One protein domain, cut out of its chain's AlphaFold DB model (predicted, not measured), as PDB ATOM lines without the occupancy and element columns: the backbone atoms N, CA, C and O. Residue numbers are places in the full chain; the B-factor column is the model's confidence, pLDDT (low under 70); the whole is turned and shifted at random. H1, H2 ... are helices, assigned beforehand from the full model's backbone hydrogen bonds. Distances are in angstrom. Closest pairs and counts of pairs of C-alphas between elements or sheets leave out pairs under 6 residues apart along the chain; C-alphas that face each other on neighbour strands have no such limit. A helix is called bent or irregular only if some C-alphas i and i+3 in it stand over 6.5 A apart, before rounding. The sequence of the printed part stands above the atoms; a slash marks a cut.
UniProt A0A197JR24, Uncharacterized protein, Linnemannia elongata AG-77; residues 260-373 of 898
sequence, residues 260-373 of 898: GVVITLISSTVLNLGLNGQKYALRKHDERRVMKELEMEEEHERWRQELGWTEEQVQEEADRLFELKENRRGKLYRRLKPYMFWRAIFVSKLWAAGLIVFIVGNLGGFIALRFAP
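This is residues 260 to 373 of the 898 residues of an uncharacterized protein of Linnemannia elongata AG-77 (UniProt A0A197JR24). One very long, nearly straight helix, H1, makes the length of the model, and the rest of the printed part returns beside it in three shorter helices. H4 packs side by side with the first half of H1 as a close antiparallel pair, while H2 and H3 swing away from the other half of H1 and come back as a V, leaving an open three-sided frame with an empty middle. The printed part has 114 residues with four named helices, in the order H1, H2, H3, H4, and no named strand; the class is all helix. The whole is extended, with a radius of gyration of the C-alphas of 22.8 A and spans of 73 by 32 by 17 A.

H1, residues 260 to 306, is the hub and touches the three other helices. H2, residues 311 to 328, touches H1 with residues 311 to 314 alone, at a steep tilt of 56 degrees, opposite ways; the closest C-alphas, of His 300 and Val 314, are 6.4 A apart. H3, residues 331 to 347, is close to H2 but not clearly touching it and about perpendicular to it, at 88 degrees; the C-alphas of Glu 326 and Arg 334 are their closest, 7.7 A apart. H3 is irregular, with C-alphas 335 and 338 7.4 A apart, and has a kink of 74 degrees near residue 339. H3 only just touches H1, with 3 pairs of C-alphas within 8 A, the closest being those of Leu 282 and Ile 345 at 7.1 A. H4, residues 349 to 368, touches residues 260 to 282 of H1 at a shallow tilt of 16 degrees, opposite ways; the C-alphas of Gly 274 and Gly 354 are the closest, 4.2 A apart. H2 and H4 are apart. In H2 and H4 every O i to N i+4 pair is within hydrogen-bond range; in H1 41 of 43 are, and in H3 8 of 13.

H1 begins at C-alpha 260, (-53.277, -48.643, -50.717), and ends at C-alpha 306, (-2.339, -11.028, -25.338), 68.2 A away. From first to last C-alpha H2 is 25.5 A long, H3 22.4 A and H4 28.6 A. H4 ends at C-alpha 368, (-50.754, -50.206, -47.286).

The C-alphas of Gly 308 and Pro 373 are the two farthest apart, at 74.2 A, while those of Gly 260 and Pro 373, the first and last printed, are 8.4 A apart. Residues 286 to 295 of H1, 319 to 325 of H2 and 338 to 343 of H3 stand free. The printed part has no cut, and the three links between the helices are tight. The mean pLDDT of the printed part is 84.1; residues 338 to 347 are under 70.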
ATOM      1  N   GLY A 260     -54.595 -48.026 -50.908       88.62
ATOM      2  CA  GLY A 260     -53.277 -48.643 -50.717       88.62
ATOM      3  C   GLY A 260     -52.146 -47.930 -51.470       88.62
ATOM      4  O   GLY A 260     -51.074 -47.712 -50.902       88.62
ATOM      5  N   VAL A 261     -52.387 -47.491 -52.711       90.31
ATOM      6  CA  VAL A 261     -51.439 -46.669 -53.489       90.31
ATOM      7  C   VAL A 261     -51.149 -45.351 -52.768       90.31
ATOM      8  O   VAL A 261     -49.989 -45.062 -52.486       90.31
ATOM      9  N   VAL A 262     -52.175 -44.575 -52.403       92.00
ATOM     10  CA  VAL A 262     -52.013 -43.268 -51.738       92.00
ATOM     11  C   VAL A 262     -51.298 -43.405 -50.392       92.00
ATOM     12  O   VAL A 262     -50.367 -42.642 -50.120       92.00
ATOM     13  N   ILE A 263     -51.641 -44.413 -49.581       93.06
ATOM     14  CA  ILE A 263     -50.927 -44.692 -48.328       93.06
ATOM     15  C   ILE A 263     -49.459 -45.048 -48.614       93.06
ATOM     16  O   ILE A 263     -48.587 -44.544 -47.912       93.06
ATOM     17  N   THR A 264     -49.153 -45.826 -49.661       92.56
ATOM     18  CA  THR A 264     -47.763 -46.154 -50.055       92.56
ATOM     19  C   THR A 264     -46.961 -44.902 -50.430       92.56
ATOM     20  O   THR A 264     -45.809 -44.763 -50.011       92.56
ATOM     21  N   LEU A 265     -47.559 -43.958 -51.167       92.19
ATOM     22  CA  LEU A 265     -46.922 -42.688 -51.547       92.19
ATOM     23  C   LEU A 265     -46.605 -41.814 -50.323       92.19
ATOM     24  O   LEU A 265     -45.481 -41.319 -50.172       92.19
ATOM     25  N   ILE A 266     -47.587 -41.654 -49.432       93.06
ATOM     26  CA  ILE A 266     -47.454 -40.864 -48.202       93.06
ATOM     27  C   ILE A 266     -46.435 -41.528 -47.269       93.06
ATOM     28  O   ILE A 266     -45.481 -40.875 -46.855       93.06
ATOM     29  N   SER A 267     -46.570 -42.833 -47.016       93.31
ATOM     30  CA  SER A 267     -45.621 -43.670 -46.268       93.31
ATOM     31  C   SER A 267     -44.180 -43.485 -46.749       93.31
ATOM     32  O   SER A 267     -43.312 -43.132 -45.948       93.31
ATOM     33  N   SER A 268     -43.934 -43.646 -48.055       90.75
ATOM     34  CA  SER A 268     -42.601 -43.513 -48.656       90.75
ATOM     35  C   SER A 268     -42.020 -42.115 -48.449       90.75
ATOM     36  O   SER A 268     -40.848 -41.975 -48.099       90.75
ATOM     37  N   THR A 269     -42.839 -41.073 -48.600       90.12
ATOM     38  CA  THR A 269     -42.398 -39.683 -48.422       90.12
ATOM     39  C   THR A 269     -42.103 -39.372 -46.952       90.12
ATOM     40  O   THR A 269     -41.043 -38.834 -46.628       90.12
ATOM     41  N   VAL A 270     -42.998 -39.774 -46.046       91.56
ATOM     42  CA  VAL A 270     -42.891 -39.582 -44.592       91.56
ATOM     43  C   VAL A 270     -41.678 -40.322 -44.021       91.56
ATOM     44  O   VAL A 270     -40.905 -39.734 -43.268       91.56
ATOM     45  N   LEU A 271     -41.439 -41.570 -44.433       89.06
ATOM     46  CA  LEU A 271     -40.277 -42.363 -44.016       89.06
ATOM     47  C   LEU A 271     -38.963 -41.621 -44.314       89.06
ATOM     48  O   LEU A 271     -38.092 -41.519 -43.447       89.06
ATOM     49  N   ASN A 272     -38.842 -41.043 -45.511       86.50
ATOM     50  CA  ASN A 272     -37.629 -40.346 -45.940       86.50
ATOM     51  C   ASN A 272     -37.525 -38.920 -45.384       86.50
ATOM     52  O   ASN A 272     -36.415 -38.453 -45.132       86.50
ATOM     53  N   LEU A 273     -38.644 -38.256 -45.080       87.75
ATOM     54  CA  LEU A 273     -38.638 -37.040 -44.263       87.75
ATOM     55  C   LEU A 273     -38.082 -37.322 -42.855       87.75
ATOM     56  O   LEU A 273     -37.266 -36.549 -42.355       87.75
ATOM     57  N   GLY A 274     -38.448 -38.458 -42.250       85.81
ATOM     58  CA  GLY A 274     -37.899 -38.918 -40.970       85.81
ATOM     59  C   GLY A 274     -36.385 -39.146 -41.020       85.81
ATOM     60  O   GLY A 274     -35.650 -38.586 -40.202       85.81
ATOM     61  N   LEU A 275     -35.901 -39.891 -42.024       82.75
ATOM     62  CA  LEU A 275     -34.465 -40.144 -42.232       82.75
ATOM     63  C   LEU A 275     -33.664 -38.856 -42.481       82.75
ATOM     64  O   LEU A 275     -32.620 -38.651 -41.861       82.75
ATOM     65  N   ASN A 276     -34.149 -37.952 -43.338       83.44
ATOM     66  CA  ASN A 276     -33.467 -36.679 -43.588       83.44
ATOM     67  C   ASN A 276     -33.519 -35.749 -42.364       83.44
ATOM     68  O   ASN A 276     -32.534 -35.070 -42.081       83.44
ATOM     69  N   GLY A 277     -34.595 -35.787 -41.572       83.38
ATOM     70  CA  GLY A 277     -34.670 -35.119 -40.270       83.38
ATOM     71  C   GLY A 277     -33.624 -35.637 -39.274       83.38
ATOM     72  O   GLY A 277     -32.965 -34.840 -38.604       83.38
ATOM     73  N   GLN A 278     -33.394 -36.953 -39.223       83.31
ATOM     74  CA  GLN A 278     -32.319 -37.557 -38.426       83.31
ATOM     75  C   GLN A 278     -30.920 -37.171 -38.940       83.31
ATOM     76  O   GLN A 278     -30.065 -36.807 -38.130       83.31
ATOM     77  N   LYS A 279     -30.691 -37.185 -40.265       78.81
ATOM     78  CA  LYS A 279     -29.431 -36.742 -40.900       78.81
ATOM     79  C   LYS A 279     -29.134 -35.271 -40.580       78.81
ATOM     80  O   LYS A 279     -28.020 -34.945 -40.176       78.81
ATOM     81  N   TYR A 280     -30.135 -34.398 -40.689       79.94
ATOM     82  CA  TYR A 280     -30.025 -32.979 -40.338       79.94
ATOM     83  C   TYR A 280     -29.761 -32.769 -38.840       79.94
ATOM     84  O   TYR A 280     -28.922 -31.949 -38.468       79.94
ATOM     85  N   ALA A 281     -30.424 -33.532 -37.964       82.12
ATOM     86  CA  ALA A 281     -30.190 -33.469 -36.522       82.12
ATOM     87  C   ALA A 281     -28.750 -33.856 -36.138       82.12
ATOM     88  O   ALA A 281     -28.176 -33.221 -35.251       82.12
ATOM     89  N   LEU A 282     -28.168 -34.849 -36.824       77.25
ATOM     90  CA  LEU A 282     -26.767 -35.249 -36.670       77.25
ATOM     91  C   LEU A 282     -25.814 -34.162 -37.188       77.25
ATOM     92  O   LEU A 282     -25.006 -33.655 -36.414       77.25
ATOM     93  N   ARG A 283     -25.992 -33.697 -38.435       77.88
ATOM     94  CA  ARG A 283     -25.206 -32.589 -39.012       77.88
ATOM     95  C   ARG A 283     -25.196 -31.362 -38.092       77.88
ATOM     96  O   ARG A 283     -24.136 -30.842 -37.770       77.88
ATOM     97  N   LYS A 284     -26.359 -30.962 -37.569       81.19
ATOM     98  CA  LYS A 284     -26.508 -29.828 -36.641       81.19
ATOM     99  C   LYS A 284     -25.973 -30.100 -35.229       81.19
ATOM    100  O   LYS A 284     -25.909 -29.184 -34.407       81.19
ATOM    101  N   HIS A 285     -25.658 -31.339 -34.867       79.62
ATOM    102  CA  HIS A 285     -24.894 -31.655 -33.658       79.62
ATOM    103  C   HIS A 285     -23.390 -31.516 -33.926       79.62
ATOM    104  O   HIS A 285     -22.693 -30.933 -33.097       79.62
ATOM    105  N   ASP A 286     -22.920 -31.955 -35.092       77.81
ATOM    106  CA  ASP A 286     -21.501 -31.946 -35.454       77.81
ATOM    107  C   ASP A 286     -21.011 -30.538 -35.849       77.81
ATOM    108  O   ASP A 286     -19.951 -30.114 -35.397       77.81
ATOM    109  N   GLU A 287     -21.839 -29.723 -36.513       81.25
ATOM    110  CA  GLU A 287     -21.622 -28.270 -36.672       81.25
ATOM    111  C   GLU A 287     -21.423 -27.575 -35.307       81.25
ATOM    112  O   GLU A 287     -20.575 -26.699 -35.160       81.25
ATOM    113  N   ARG A 288     -22.140 -28.016 -34.262       81.25
ATOM    114  CA  ARG A 288     -21.991 -27.522 -32.874       81.25
ATOM    115  C   ARG A 288     -20.841 -28.171 -32.088       81.25
ATOM    116  O   ARG A 288     -20.692 -27.876 -30.900       81.25
ATOM    117  N   ARG A 289     -20.045 -29.036 -32.723       80.19
ATOM    118  CA  ARG A 289     -18.718 -29.457 -32.246       80.19
ATOM    119  C   ARG A 289     -17.637 -28.608 -32.892       80.19
ATOM    120  O   ARG A 289     -16.918 -27.947 -32.157       80.19
ATOM    121  N   VAL A 290     -17.648 -28.510 -34.222       82.19
ATOM    122  CA  VAL A 290     -16.691 -27.694 -34.987       82.19
ATOM    123  C   VAL A 290     -16.701 -26.240 -34.511       82.19
ATOM    124  O   VAL A 290     -15.647 -25.696 -34.215       82.19
ATOM    125  N   MET A 291     -17.878 -25.631 -34.302       83.25
ATOM    126  CA  MET A 291     -17.960 -24.275 -33.731       83.25
ATOM    127  C   MET A 291     -17.282 -24.142 -32.357       83.25
ATOM    128  O   MET A 291     -16.754 -23.084 -32.055       83.25
ATOM    129  N   LYS A 292     -17.263 -25.197 -31.532       83.81
ATOM    130  CA  LYS A 292     -16.615 -25.182 -30.207       83.81
ATOM    131  C   LYS A 292     -15.122 -25.460 -30.259       83.81
ATOM    132  O   LYS A 292     -14.392 -25.038 -29.373       83.81
ATOM    133  N   GLU A 293     -14.692 -26.214 -31.260       82.50
ATOM    134  CA  GLU A 293     -13.280 -26.426 -31.556       82.50
ATOM    135  C   GLU A 293     -12.677 -25.099 -32.058       82.50
ATOM    136  O   GLU A 293     -11.670 -24.666 -31.506       82.50
ATOM    137  N   LEU A 294     -13.389 -24.367 -32.927       87.56
ATOM    138  CA  LEU A 294     -13.059 -22.994 -33.336       87.56
ATOM    139  C   LEU A 294     -13.109 -21.979 -32.173       87.56
ATOM    140  O   LEU A 294     -12.160 -21.223 -32.001       87.56
ATOM    141  N   GLU A 295     -14.158 -21.985 -31.334       89.62
ATOM    142  CA  GLU A 295     -14.239 -21.125 -30.130       89.62
ATOM    143  C   GLU A 295     -13.028 -21.318 -29.194       89.62
ATOM    144  O   GLU A 295     -12.573 -20.356 -28.574       89.62
ATOM    145  N   MET A 296     -12.497 -22.545 -29.080       83.88
ATOM    146  CA  MET A 296     -11.274 -22.788 -28.311       83.88
ATOM    147  C   MET A 296     -10.013 -22.381 -29.081       83.88
ATOM    148  O   MET A 296      -9.121 -21.811 -28.461       83.88
ATOM    149  N   GLU A 297      -9.915 -22.621 -30.391       86.00
ATOM    150  CA  GLU A 297      -8.757 -22.211 -31.204       86.00
ATOM    151  C   GLU A 297      -8.568 -20.678 -31.187       86.00
ATOM    152  O   GLU A 297      -7.458 -20.200 -30.945       86.00
ATOM    153  N   GLU A 298      -9.660 -19.906 -31.265       90.62
ATOM    154  CA  GLU A 298      -9.659 -18.449 -31.047       90.62
ATOM    155  C   GLU A 298      -9.184 -18.050 -29.633       90.62
ATOM    156  O   GLU A 298      -8.493 -17.043 -29.467       90.62
ATOM    157  N   GLU A 299      -9.526 -18.821 -28.595       88.88
ATOM    158  CA  GLU A 299      -9.055 -18.591 -27.220       88.88
ATOM    159  C   GLU A 299      -7.551 -18.905 -27.073       88.88
ATOM    160  O   GLU A 299      -6.820 -18.134 -26.448       88.88
ATOM    161  N   HIS A 300      -7.063 -19.966 -27.722       89.12
ATOM    162  CA  HIS A 300      -5.642 -20.337 -27.748       89.12
ATOM    163  C   HIS A 300      -4.810 -19.287 -28.504       89.12
ATOM    164  O   HIS A 300      -3.707 -18.933 -28.085       89.12
ATOM    165  N   GLU A 301      -5.336 -18.727 -29.596       88.19
ATOM    166  CA  GLU A 301      -4.726 -17.580 -30.273       88.19
ATOM    167  C   GLU A 301      -4.747 -16.305 -29.441       88.19
ATOM    168  O   GLU A 301      -3.744 -15.590 -29.428       88.19
ATOM    169  N   ARG A 302      -5.827 -16.040 -28.700       92.38
ATOM    170  CA  ARG A 302      -5.883 -14.895 -27.789       92.38
ATOM    171  C   ARG A 302      -4.784 -14.973 -26.731       92.38
ATOM    172  O   ARG A 302      -4.100 -13.980 -26.518       92.38
ATOM    173  N   TRP A 303      -4.524 -16.144 -26.144       90.38
ATOM    174  CA  TRP A 303      -3.409 -16.312 -25.196       90.38
ATOM    175  C   TRP A 303      -2.039 -16.080 -25.853       90.38
ATOM    176  O   TRP A 303      -1.179 -15.434 -25.254       90.38
ATOM    177  N   ARG A 304      -1.833 -16.512 -27.107       88.56
ATOM    178  CA  ARG A 304      -0.599 -16.197 -27.858       88.56
ATOM    179  C   ARG A 304      -0.428 -14.697 -28.114       88.56
ATOM    180  O   ARG A 304       0.691 -14.201 -28.028       88.56
ATOM    181  N   GLN A 305      -1.508 -13.981 -28.427       91.44
ATOM    182  CA  GLN A 305      -1.466 -12.559 -28.790       91.44
ATOM    183  C   GLN A 305      -1.432 -11.616 -27.574       91.44
ATOM    184  O   GLN A 305      -0.681 -10.644 -27.588       91.44
ATOM    185  N   GLU A 306      -2.210 -11.893 -26.524       92.19
ATOM    186  CA  GLU A 306      -2.339 -11.028 -25.338       92.19
ATOM    187  C   GLU A 306      -1.316 -11.352 -24.239       92.19
ATOM    188  O   GLU A 306      -0.865 -10.445 -23.541       92.19
ATOM    189  N   LEU A 307      -0.938 -12.629 -24.074       90.94
ATOM    190  CA  LEU A 307      -0.034 -13.086 -23.006       90.94
ATOM    191  C   LEU A 307       1.369 -13.466 -23.516       90.94
ATOM    192  O   LEU A 307       2.260 -13.729 -22.709       90.94
ATOM    193  N   GLY A 308       1.579 -13.502 -24.838       89.88
ATOM    194  CA  GLY A 308       2.874 -13.805 -25.461       89.88
ATOM    195  C   GLY A 308       3.345 -15.257 -25.303       89.88
ATOM    196  O   GLY A 308       4.539 -15.524 -25.434       89.88
ATOM    197  N   TRP A 309       2.441 -16.186 -24.981       93.12
ATOM    198  CA  TRP A 309       2.776 -17.586 -24.693       93.12
ATOM    199  C   TRP A 309       3.232 -18.368 -25.936       93.12
ATOM    200  O   TRP A 309       2.737 -18.156 -27.047       93.12
ATOM    201  N   THR A 310       4.149 -19.321 -25.742       89.81
ATOM    202  CA  THR A 310       4.568 -20.271 -26.789       89.81
ATOM    203  C   THR A 310       3.491 -21.332 -27.052       89.81
ATOM    204  O   THR A 310       2.606 -21.549 -26.226       89.81
ATOM    205  N   GLU A 311       3.565 -22.039 -28.190       86.75
ATOM    206  CA  GLU A 311       2.623 -23.141 -28.473       86.75
ATOM    207  C   GLU A 311       2.698 -24.258 -27.415       86.75
ATOM    208  O   GLU A 311       1.657 -24.783 -27.038       86.75
ATOM    209  N   GLU A 312       3.880 -24.556 -26.858       91.12
ATOM    210  CA  GLU A 312       4.013 -25.513 -25.748       91.12
ATOM    211  C   GLU A 312       3.294 -25.038 -24.477       91.12
ATOM    212  O   GLU A 312       2.590 -25.826 -23.855       91.12
ATOM    213  N   GLN A 313       3.408 -23.756 -24.108       91.25
ATOM    214  CA  GLN A 313       2.733 -23.197 -22.925       91.25
ATOM    215  C   GLN A 313       1.208 -23.171 -23.083       91.25
ATOM    216  O   GLN A 313       0.476 -23.503 -22.152       91.25
ATOM    217  N   VAL A 314       0.724 -22.806 -24.274       89.31
ATOM    218  CA  VAL A 314      -0.708 -22.827 -24.603       89.31
ATOM    219  C   VAL A 314      -1.250 -24.255 -24.570       89.31
ATOM    220  O   VAL A 314      -2.303 -24.484 -23.979       89.31
ATOM    221  N   GLN A 315      -0.518 -25.218 -25.136       89.31
ATOM    222  CA  GLN A 315      -0.905 -26.626 -25.127       89.31
ATOM    223  C   GLN A 315      -0.889 -27.216 -23.706       89.31
ATOM    224  O   GLN A 315      -1.842 -27.883 -23.317       89.31
ATOM    225  N   GLU A 316       0.135 -26.920 -22.898       91.81
ATOM    226  CA  GLU A 316       0.238 -27.382 -21.508       91.81
ATOM    227  C   GLU A 316      -0.922 -26.858 -20.641       91.81
ATOM    228  O   GLU A 316      -1.493 -27.608 -19.844       91.81
ATOM    229  N   GLU A 317      -1.320 -25.592 -20.808       91.00
ATOM    230  CA  GLU A 317      -2.454 -25.028 -20.068       91.00
ATOM    231  C   GLU A 317      -3.806 -25.533 -20.599       91.00
ATOM    232  O   GLU A 317      -4.712 -25.817 -19.812       91.00
ATOM    233  N   ALA A 318      -3.940 -25.735 -21.912       86.88
ATOM    234  CA  ALA A 318      -5.107 -26.378 -22.509       86.88
ATOM    235  C   ALA A 318      -5.290 -27.814 -21.989       86.88
ATOM    236  O   ALA A 318      -6.400 -28.188 -21.593       86.88
ATOM    237  N   ASP A 319      -4.204 -28.587 -21.897       87.88
ATOM    238  CA  ASP A 319      -4.198 -29.938 -21.340       87.88
ATOM    239  C   ASP A 319      -4.452 -29.931 -19.821       87.88
ATOM    240  O   ASP A 319      -5.268 -30.727 -19.350       87.88
ATOM    241  N   ARG A 320      -3.905 -28.977 -19.046       90.50
ATOM    242  CA  ARG A 320      -4.282 -28.772 -17.628       90.50
ATOM    243  C   ARG A 320      -5.772 -28.470 -17.468       90.50
ATOM    244  O   ARG A 320      -6.444 -29.073 -16.626       90.50
ATOM    245  N   LEU A 321      -6.332 -27.567 -18.268       87.81
ATOM    246  CA  LEU A 321      -7.754 -27.209 -18.219       87.81
ATOM    247  C   LEU A 321      -8.652 -28.358 -18.694       87.81
ATOM    248  O   LEU A 321      -9.748 -28.553 -18.149       87.81
ATOM    249  N   PHE A 322      -8.195 -29.155 -19.662       84.25
ATOM    250  CA  PHE A 322      -8.847 -30.390 -20.085       84.25
ATOM    251  C   PHE A 322      -8.822 -31.437 -18.968       84.25
ATOM    252  O   PHE A 322      -9.885 -31.948 -18.617       84.25
ATOM    253  N   GLU A 323      -7.677 -31.693 -18.334       83.06
ATOM    254  CA  GLU A 323      -7.526 -32.567 -17.165       83.06
ATOM    255  C   GLU A 323      -8.409 -32.114 -15.994       83.06
ATOM    256  O   GLU A 323      -9.090 -32.935 -15.386       83.06
ATOM    257  N   LEU A 324      -8.493 -30.815 -15.694       85.56
ATOM    258  CA  LEU A 324      -9.356 -30.272 -14.636       85.56
ATOM    259  C   LEU A 324     -10.856 -30.398 -14.968       85.56
ATOM    260  O   LEU A 324     -11.683 -30.579 -14.062       85.56
ATOM    261  N   LYS A 325     -11.235 -30.341 -16.253       81.75
ATOM    262  CA  LYS A 325     -12.584 -30.692 -16.739       81.75
ATOM    263  C   LYS A 325     -12.809 -32.215 -16.699       81.75
ATOM    264  O   LYS A 325     -13.898 -32.664 -16.350       81.75
ATOM    265  N   GLU A 326     -11.808 -33.033 -17.006       78.50
ATOM    266  CA  GLU A 326     -11.878 -34.500 -17.042       78.50
ATOM    267  C   GLU A 326     -11.832 -35.128 -15.635       78.50
ATOM    268  O   GLU A 326     -12.459 -36.159 -15.407       78.50
ATOM    269  N   ASN A 327     -11.184 -34.489 -14.658       79.50
ATOM    270  CA  ASN A 327     -11.108 -34.924 -13.260       79.50
ATOM    271  C   ASN A 327     -12.322 -34.497 -12.429       79.50
ATOM    272  O   ASN A 327     -12.817 -35.315 -11.653       79.50
ATOM    273  N   ARG A 328     -12.925 -33.327 -12.697       80.81
ATOM    274  CA  ARG A 328     -14.299 -33.031 -12.229       80.81
ATOM    275  C   ARG A 328     -15.335 -34.020 -12.785       80.81
ATOM    276  O   ARG A 328     -16.355 -34.274 -12.150       80.81
ATOM    277  N   ARG A 329     -15.070 -34.634 -13.944       77.56
ATOM    278  CA  ARG A 329     -15.892 -35.706 -14.531       77.56
ATOM    279  C   ARG A 329     -15.451 -37.076 -13.989       77.56
ATOM    280  O   ARG A 329     -14.571 -37.748 -14.529       77.56
ATOM    281  N   GLY A 330     -16.083 -37.496 -12.889       80.81
ATOM    282  CA  GLY A 330     -15.717 -38.703 -12.132       80.81
ATOM    283  C   GLY A 330     -15.594 -39.995 -12.962       80.81
ATOM    284  O   GLY A 330     -16.154 -40.109 -14.051       80.81
ATOM    285  N   LYS A 331     -14.884 -41.007 -12.431       80.88
ATOM    286  CA  LYS A 331     -14.503 -42.259 -13.140       80.88
ATOM    287  C   LYS A 331     -15.638 -42.937 -13.932       80.88
ATOM    288  O   LYS A 331     -15.377 -43.522 -14.983       80.88
ATOM    289  N   LEU A 332     -16.884 -42.837 -13.461       75.62
ATOM    290  CA  LEU A 332     -18.073 -43.345 -14.152       75.62
ATOM    291  C   LEU A 332     -18.348 -42.615 -15.485       75.62
ATOM    292  O   LEU A 332     -18.576 -43.274 -16.497       75.62
ATOM    293  N   TYR A 333     -18.245 -41.278 -15.518       75.69
ATOM    294  CA  TYR A 333     -18.384 -40.476 -16.742       75.69
ATOM    295  C   TYR A 333     -17.346 -40.894 -17.786       75.69
ATOM    296  O   TYR A 333     -17.708 -41.156 -18.928       75.69
ATOM    297  N   ARG A 334     -16.069 -41.021 -17.392       75.44
ATOM    298  CA  ARG A 334     -14.977 -41.409 -18.304       75.44
ATOM    299  C   ARG A 334     -15.217 -42.770 -18.970       75.44
ATOM    300  O   ARG A 334     -14.994 -42.893 -20.168       75.44
ATOM    301  N   ARG A 335     -15.758 -43.760 -18.244       78.75
ATOM    302  CA  ARG A 335     -16.152 -45.064 -18.823       78.75
ATOM    303  C   ARG A 335     -17.397 -44.995 -19.715       78.75
ATOM    304  O   ARG A 335     -17.489 -45.748 -20.679       78.75
ATOM    305  N   LEU A 336     -18.342 -44.102 -19.422       72.56
ATOM    306  CA  LEU A 336     -19.561 -43.912 -20.221       72.56
ATOM    307  C   LEU A 336     -19.376 -42.974 -21.427       72.56
ATOM    308  O   LEU A 336     -20.205 -43.003 -22.332       72.56
ATOM    309  N   LYS A 337     -18.300 -42.176 -21.475       72.19
ATOM    310  CA  LYS A 337     -17.978 -41.180 -22.518       72.19
ATOM    311  C   LYS A 337     -18.219 -41.678 -23.961       72.19
ATOM    312  O   LYS A 337     -18.986 -41.011 -24.656       72.19
ATOM    313  N   PRO A 338     -17.702 -42.845 -24.415       63.78
ATOM    314  CA  PRO A 338     -17.971 -43.344 -25.772       63.78
ATOM    315  C   PRO A 338     -19.437 -43.752 -26.010       63.78
ATOM    316  O   PRO A 338     -19.955 -43.593 -27.112       63.78
ATOM    317  N   TYR A 339     -20.145 -44.223 -24.980       62.91
ATOM    318  CA  TYR A 339     -21.563 -44.600 -25.069       62.91
ATOM    319  C   TYR A 339     -22.504 -43.383 -24.994       62.91
ATOM    320  O   TYR A 339     -23.638 -43.432 -25.471       62.91
ATOM    321  N   MET A 340     -22.041 -42.261 -24.433       62.31
ATOM    322  CA  MET A 340     -22.827 -41.030 -24.318       62.31
ATOM    323  C   MET A 340     -22.932 -40.219 -25.617       62.31
ATOM    324  O   MET A 340     -23.811 -39.366 -25.690       62.31
ATOM    325  N   PHE A 341     -22.138 -40.515 -26.654       60.72
ATOM    326  CA  PHE A 341     -22.349 -39.972 -28.007       60.72
ATOM    327  C   PHE A 341     -23.761 -40.296 -28.513       60.72
ATOM    328  O   PHE A 341     -24.559 -39.399 -28.783       60.72
ATOM    329  N   TRP A 342     -24.109 -41.585 -28.507       60.75
ATOM    330  CA  TRP A 342     -25.451 -42.059 -28.829       60.75
ATOM    331  C   TRP A 342     -26.510 -41.439 -27.920       60.75
ATOM    332  O   TRP A 342     -27.533 -40.964 -28.406       60.75
ATOM    333  N   ARG A 343     -26.255 -41.363 -26.605       60.34
ATOM    334  CA  ARG A 343     -27.190 -40.743 -25.653       60.34
ATOM    335  C   ARG A 343     -27.468 -39.268 -25.977       60.34
ATOM    336  O   ARG A 343     -28.610 -38.850 -25.849       60.34
ATOM    337  N   ALA A 344     -26.473 -38.495 -26.418       57.88
ATOM    338  CA  ALA A 344     -26.660 -37.099 -26.821       57.88
ATOM    339  C   ALA A 344     -27.523 -36.962 -28.090       57.88
ATOM    340  O   ALA A 344     -28.370 -36.071 -28.159       57.88
ATOM    341  N   ILE A 345     -27.363 -37.876 -29.052       61.06
ATOM    342  CA  ILE A 345     -28.170 -37.931 -30.280       61.06
ATOM    343  C   ILE A 345     -29.617 -38.334 -29.957       61.06
ATOM    344  O   ILE A 345     -30.536 -37.577 -30.272       61.06
ATOM    345  N   PHE A 346     -29.818 -39.455 -29.252       64.75
ATOM    346  CA  PHE A 346     -31.137 -39.968 -28.853       64.75
ATOM    347  C   PHE A 346     -31.938 -38.979 -27.981       64.75
ATOM    348  O   PHE A 346     -33.161 -38.937 -28.073       64.75
ATOM    349  N   VAL A 347     -31.269 -38.166 -27.152       64.62
ATOM    350  CA  VAL A 347     -31.905 -37.124 -26.314       64.62
ATOM    351  C   VAL A 347     -32.217 -35.841 -27.102       64.62
ATOM    352  O   VAL A 347     -32.999 -35.004 -26.643       64.62
ATOM    353  N   SER A 348     -31.653 -35.651 -28.298       78.94
ATOM    354  CA  SER A 348     -31.939 -34.457 -29.093       78.94
ATOM    355  C   SER A 348     -33.369 -34.503 -29.658       78.94
ATOM    356  O   SER A 348     -33.731 -35.386 -30.436       78.94
ATOM    357  N   LYS A 349     -34.196 -33.515 -29.280       85.62
ATOM    358  CA  LYS A 349     -35.620 -33.436 -29.674       85.62
ATOM    359  C   LYS A 349     -35.832 -33.537 -31.193       85.62
ATOM    360  O   LYS A 349     -36.822 -34.103 -31.634       85.62
ATOM    361  N   LEU A 350     -34.884 -33.016 -31.977       82.19
ATOM    362  CA  LEU A 350     -34.914 -33.038 -33.442       82.19
ATOM    363  C   LEU A 350     -34.713 -34.451 -34.017       82.19
ATOM    364  O   LEU A 350     -35.467 -34.868 -34.891       82.19
ATOM    365  N   TRP A 351     -33.739 -35.209 -33.499       85.94
ATOM    366  CA  TRP A 351     -33.513 -36.593 -33.923       85.94
ATOM    367  C   TRP A 351     -34.674 -37.497 -33.486       85.94
ATOM    368  O   TRP A 351     -35.141 -38.326 -34.266       85.94
ATOM    369  N   ALA A 352     -35.191 -37.294 -32.267       86.81
ATOM    370  CA  ALA A 352     -36.340 -38.035 -31.747       86.81
ATOM    371  C   ALA A 352     -37.619 -37.779 -32.568       86.81
ATOM    372  O   ALA A 352     -38.336 -38.725 -32.885       86.81
ATOM    373  N   ALA A 353     -37.868 -36.534 -32.990       89.31
ATOM    374  CA  ALA A 353     -38.947 -36.219 -33.927       89.31
ATOM    375  C   ALA A 353     -38.757 -36.937 -35.276       89.31
ATOM    376  O   ALA A 353     -39.694 -37.559 -35.773       89.31
ATOM    377  N   GLY A 354     -37.535 -36.938 -35.827       87.69
ATOM    378  CA  GLY A 354     -37.201 -37.700 -37.036       87.69
ATOM    379  C   GLY A 354     -37.442 -39.211 -36.892       87.69
ATOM    380  O   GLY A 354     -37.956 -39.833 -37.819       87.69
ATOM    381  N   LEU A 355     -37.158 -39.796 -35.719       86.56
ATOM    382  CA  LEU A 355     -37.478 -41.198 -35.422       86.56
ATOM    383  C   LEU A 355     -38.990 -41.459 -35.409       86.56
ATOM    384  O   LEU A 355     -39.432 -42.443 -35.994       86.56
ATOM    385  N   ILE A 356     -39.782 -40.596 -34.767       91.31
ATOM    386  CA  ILE A 356     -41.247 -40.744 -34.721       91.31
ATOM    387  C   ILE A 356     -41.826 -40.684 -36.140       91.31
ATOM    388  O   ILE A 356     -42.590 -41.565 -36.527       91.31
ATOM    389  N   VAL A 357     -41.398 -39.706 -36.944       91.31
ATOM    390  CA  VAL A 357     -41.801 -39.564 -38.354       91.31
ATOM    391  C   VAL A 357     -41.394 -40.800 -39.174       91.31
ATOM    392  O   VAL A 357     -42.213 -41.336 -39.919       91.31
ATOM    393  N   PHE A 358     -40.181 -41.328 -38.983       89.00
ATOM    394  CA  PHE A 358     -39.738 -42.574 -39.617       89.00
ATOM    395  C   PHE A 358     -40.615 -43.779 -39.229       89.00
ATOM    396  O   PHE A 358     -41.029 -44.540 -40.106       89.00
ATOM    397  N   ILE A 359     -40.947 -43.948 -37.944       89.75
ATOM    398  CA  ILE A 359     -41.810 -45.041 -37.459       89.75
ATOM    399  C   ILE A 359     -43.217 -44.933 -38.063       89.75
ATOM    400  O   ILE A 359     -43.738 -45.935 -38.552       89.75
ATOM    401  N   VAL A 360     -43.805 -43.732 -38.106       93.19
ATOM    402  CA  VAL A 360     -45.114 -43.487 -38.739       93.19
ATOM    403  C   VAL A 360     -45.084 -43.830 -40.233       93.19
ATOM    404  O   VAL A 360     -46.005 -44.480 -40.724       93.19
ATOM    405  N   GLY A 361     -44.007 -43.483 -40.948       91.38
ATOM    406  CA  GLY A 361     -43.820 -43.861 -42.353       91.38
ATOM    407  C   GLY A 361     -43.799 -45.377 -42.564       91.38
ATOM    408  O   GLY A 361     -44.538 -45.885 -43.408       91.38
ATOM    409  N   ASN A 362     -43.025 -46.113 -41.760       90.69
ATOM    410  CA  ASN A 362     -42.978 -47.583 -41.810       90.69
ATOM    411  C   ASN A 362     -44.336 -48.221 -41.466       90.69
ATOM    412  O   ASN A 362     -44.765 -49.147 -42.153       90.69
ATOM    413  N   LEU A 363     -45.041 -47.712 -40.449       92.00
ATOM    414  CA  LEU A 363     -46.364 -48.213 -40.063       92.00
ATOM    415  C   LEU A 363     -47.412 -47.968 -41.161       92.00
ATOM    416  O   LEU A 363     -48.196 -48.863 -41.463       92.00
ATOM    417  N   GLY A 364     -47.385 -46.804 -41.819       92.38
ATOM    418  CA  GLY A 364     -48.204 -46.551 -43.007       92.38
ATOM    419  C   GLY A 364     -47.909 -47.540 -44.141       92.38
ATOM    420  O   GLY A 364     -48.830 -48.035 -44.780       92.38
ATOM    421  N   GLY A 365     -46.638 -47.901 -44.340       92.00
ATOM    422  CA  GLY A 365     -46.225 -48.874 -45.358       92.00
ATOM    423  C   GLY A 365     -46.743 -50.281 -45.057       92.00
ATOM    424  O   GLY A 365     -47.255 -50.961 -45.940       92.00
ATOM    425  N   PHE A 366     -46.696 -50.680 -43.784       92.62
ATOM    426  CA  PHE A 366     -47.288 -51.924 -43.293       92.62
ATOM    427  C   PHE A 366     -48.812 -51.967 -43.499       92.62
ATOM    428  O   PHE A 366     -49.347 -52.978 -43.949       92.62
ATOM    429  N   ILE A 367     -49.509 -50.855 -43.238       91.31
ATOM    430  CA  ILE A 367     -50.958 -50.727 -43.456       91.31
ATOM    431  C   ILE A 367     -51.309 -50.773 -44.954       91.31
ATOM    432  O   ILE A 367     -52.304 -51.394 -45.322       91.31
ATOM    433  N   ALA A 368     -50.495 -50.192 -45.842       91.56
ATOM    434  CA  ALA A 368     -50.754 -50.206 -47.286       91.56
ATOM    435  C   ALA A 368     -50.861 -51.628 -47.880       91.56
ATOM    436  O   ALA A 368     -51.671 -51.858 -48.782       91.56
ATOM    437  N   LEU A 369     -50.118 -52.599 -47.328       89.12
ATOM    438  CA  LEU A 369     -50.146 -54.012 -47.743       89.12
ATOM    439  C   LEU A 369     -51.507 -54.702 -47.521       89.12
ATOM    440  O   LEU A 369     -51.767 -55.740 -48.130       89.12
ATOM    441  N   ARG A 370     -52.390 -54.135 -46.681       85.62
ATOM    442  CA  ARG A 370     -53.784 -54.591 -46.512       85.62
ATOM    443  C   ARG A 370     -54.672 -54.230 -47.704       85.62
ATOM    444  O   ARG A 370     -55.656 -54.925 -47.952       85.62
ATOM    445  N   PHE A 371     -54.346 -53.141 -48.398       84.62
ATOM    446  CA  PHE A 371     -55.202 -52.506 -49.401       84.62
ATOM    447  C   PHE A 371     -54.700 -52.688 -50.841       84.62
ATOM    448  O   PHE A 371     -55.506 -52.645 -51.766       84.62
ATOM    449  N   ALA A 372     -53.396 -52.914 -51.049       85.62
ATOM    450  CA  ALA A 372     -52.791 -53.055 -52.376       85.62
ATOM    451  C   ALA A 372     -52.032 -54.395 -52.589       85.62
ATOM    452  O   ALA A 372     -51.531 -55.008 -51.639       85.62
ATOM    453  N   PRO A 373     -51.916 -54.872 -53.847       85.62
ATOM    454  CA  PRO A 373     -51.019 -55.969 -54.229       85.62
ATOM    455  C   PRO A 373     -49.551 -55.708 -53.846       85.62
ATOM    456  O   PRO A 373     -49.066 -54.587 -54.000       85.62
TER     457      PRO A 373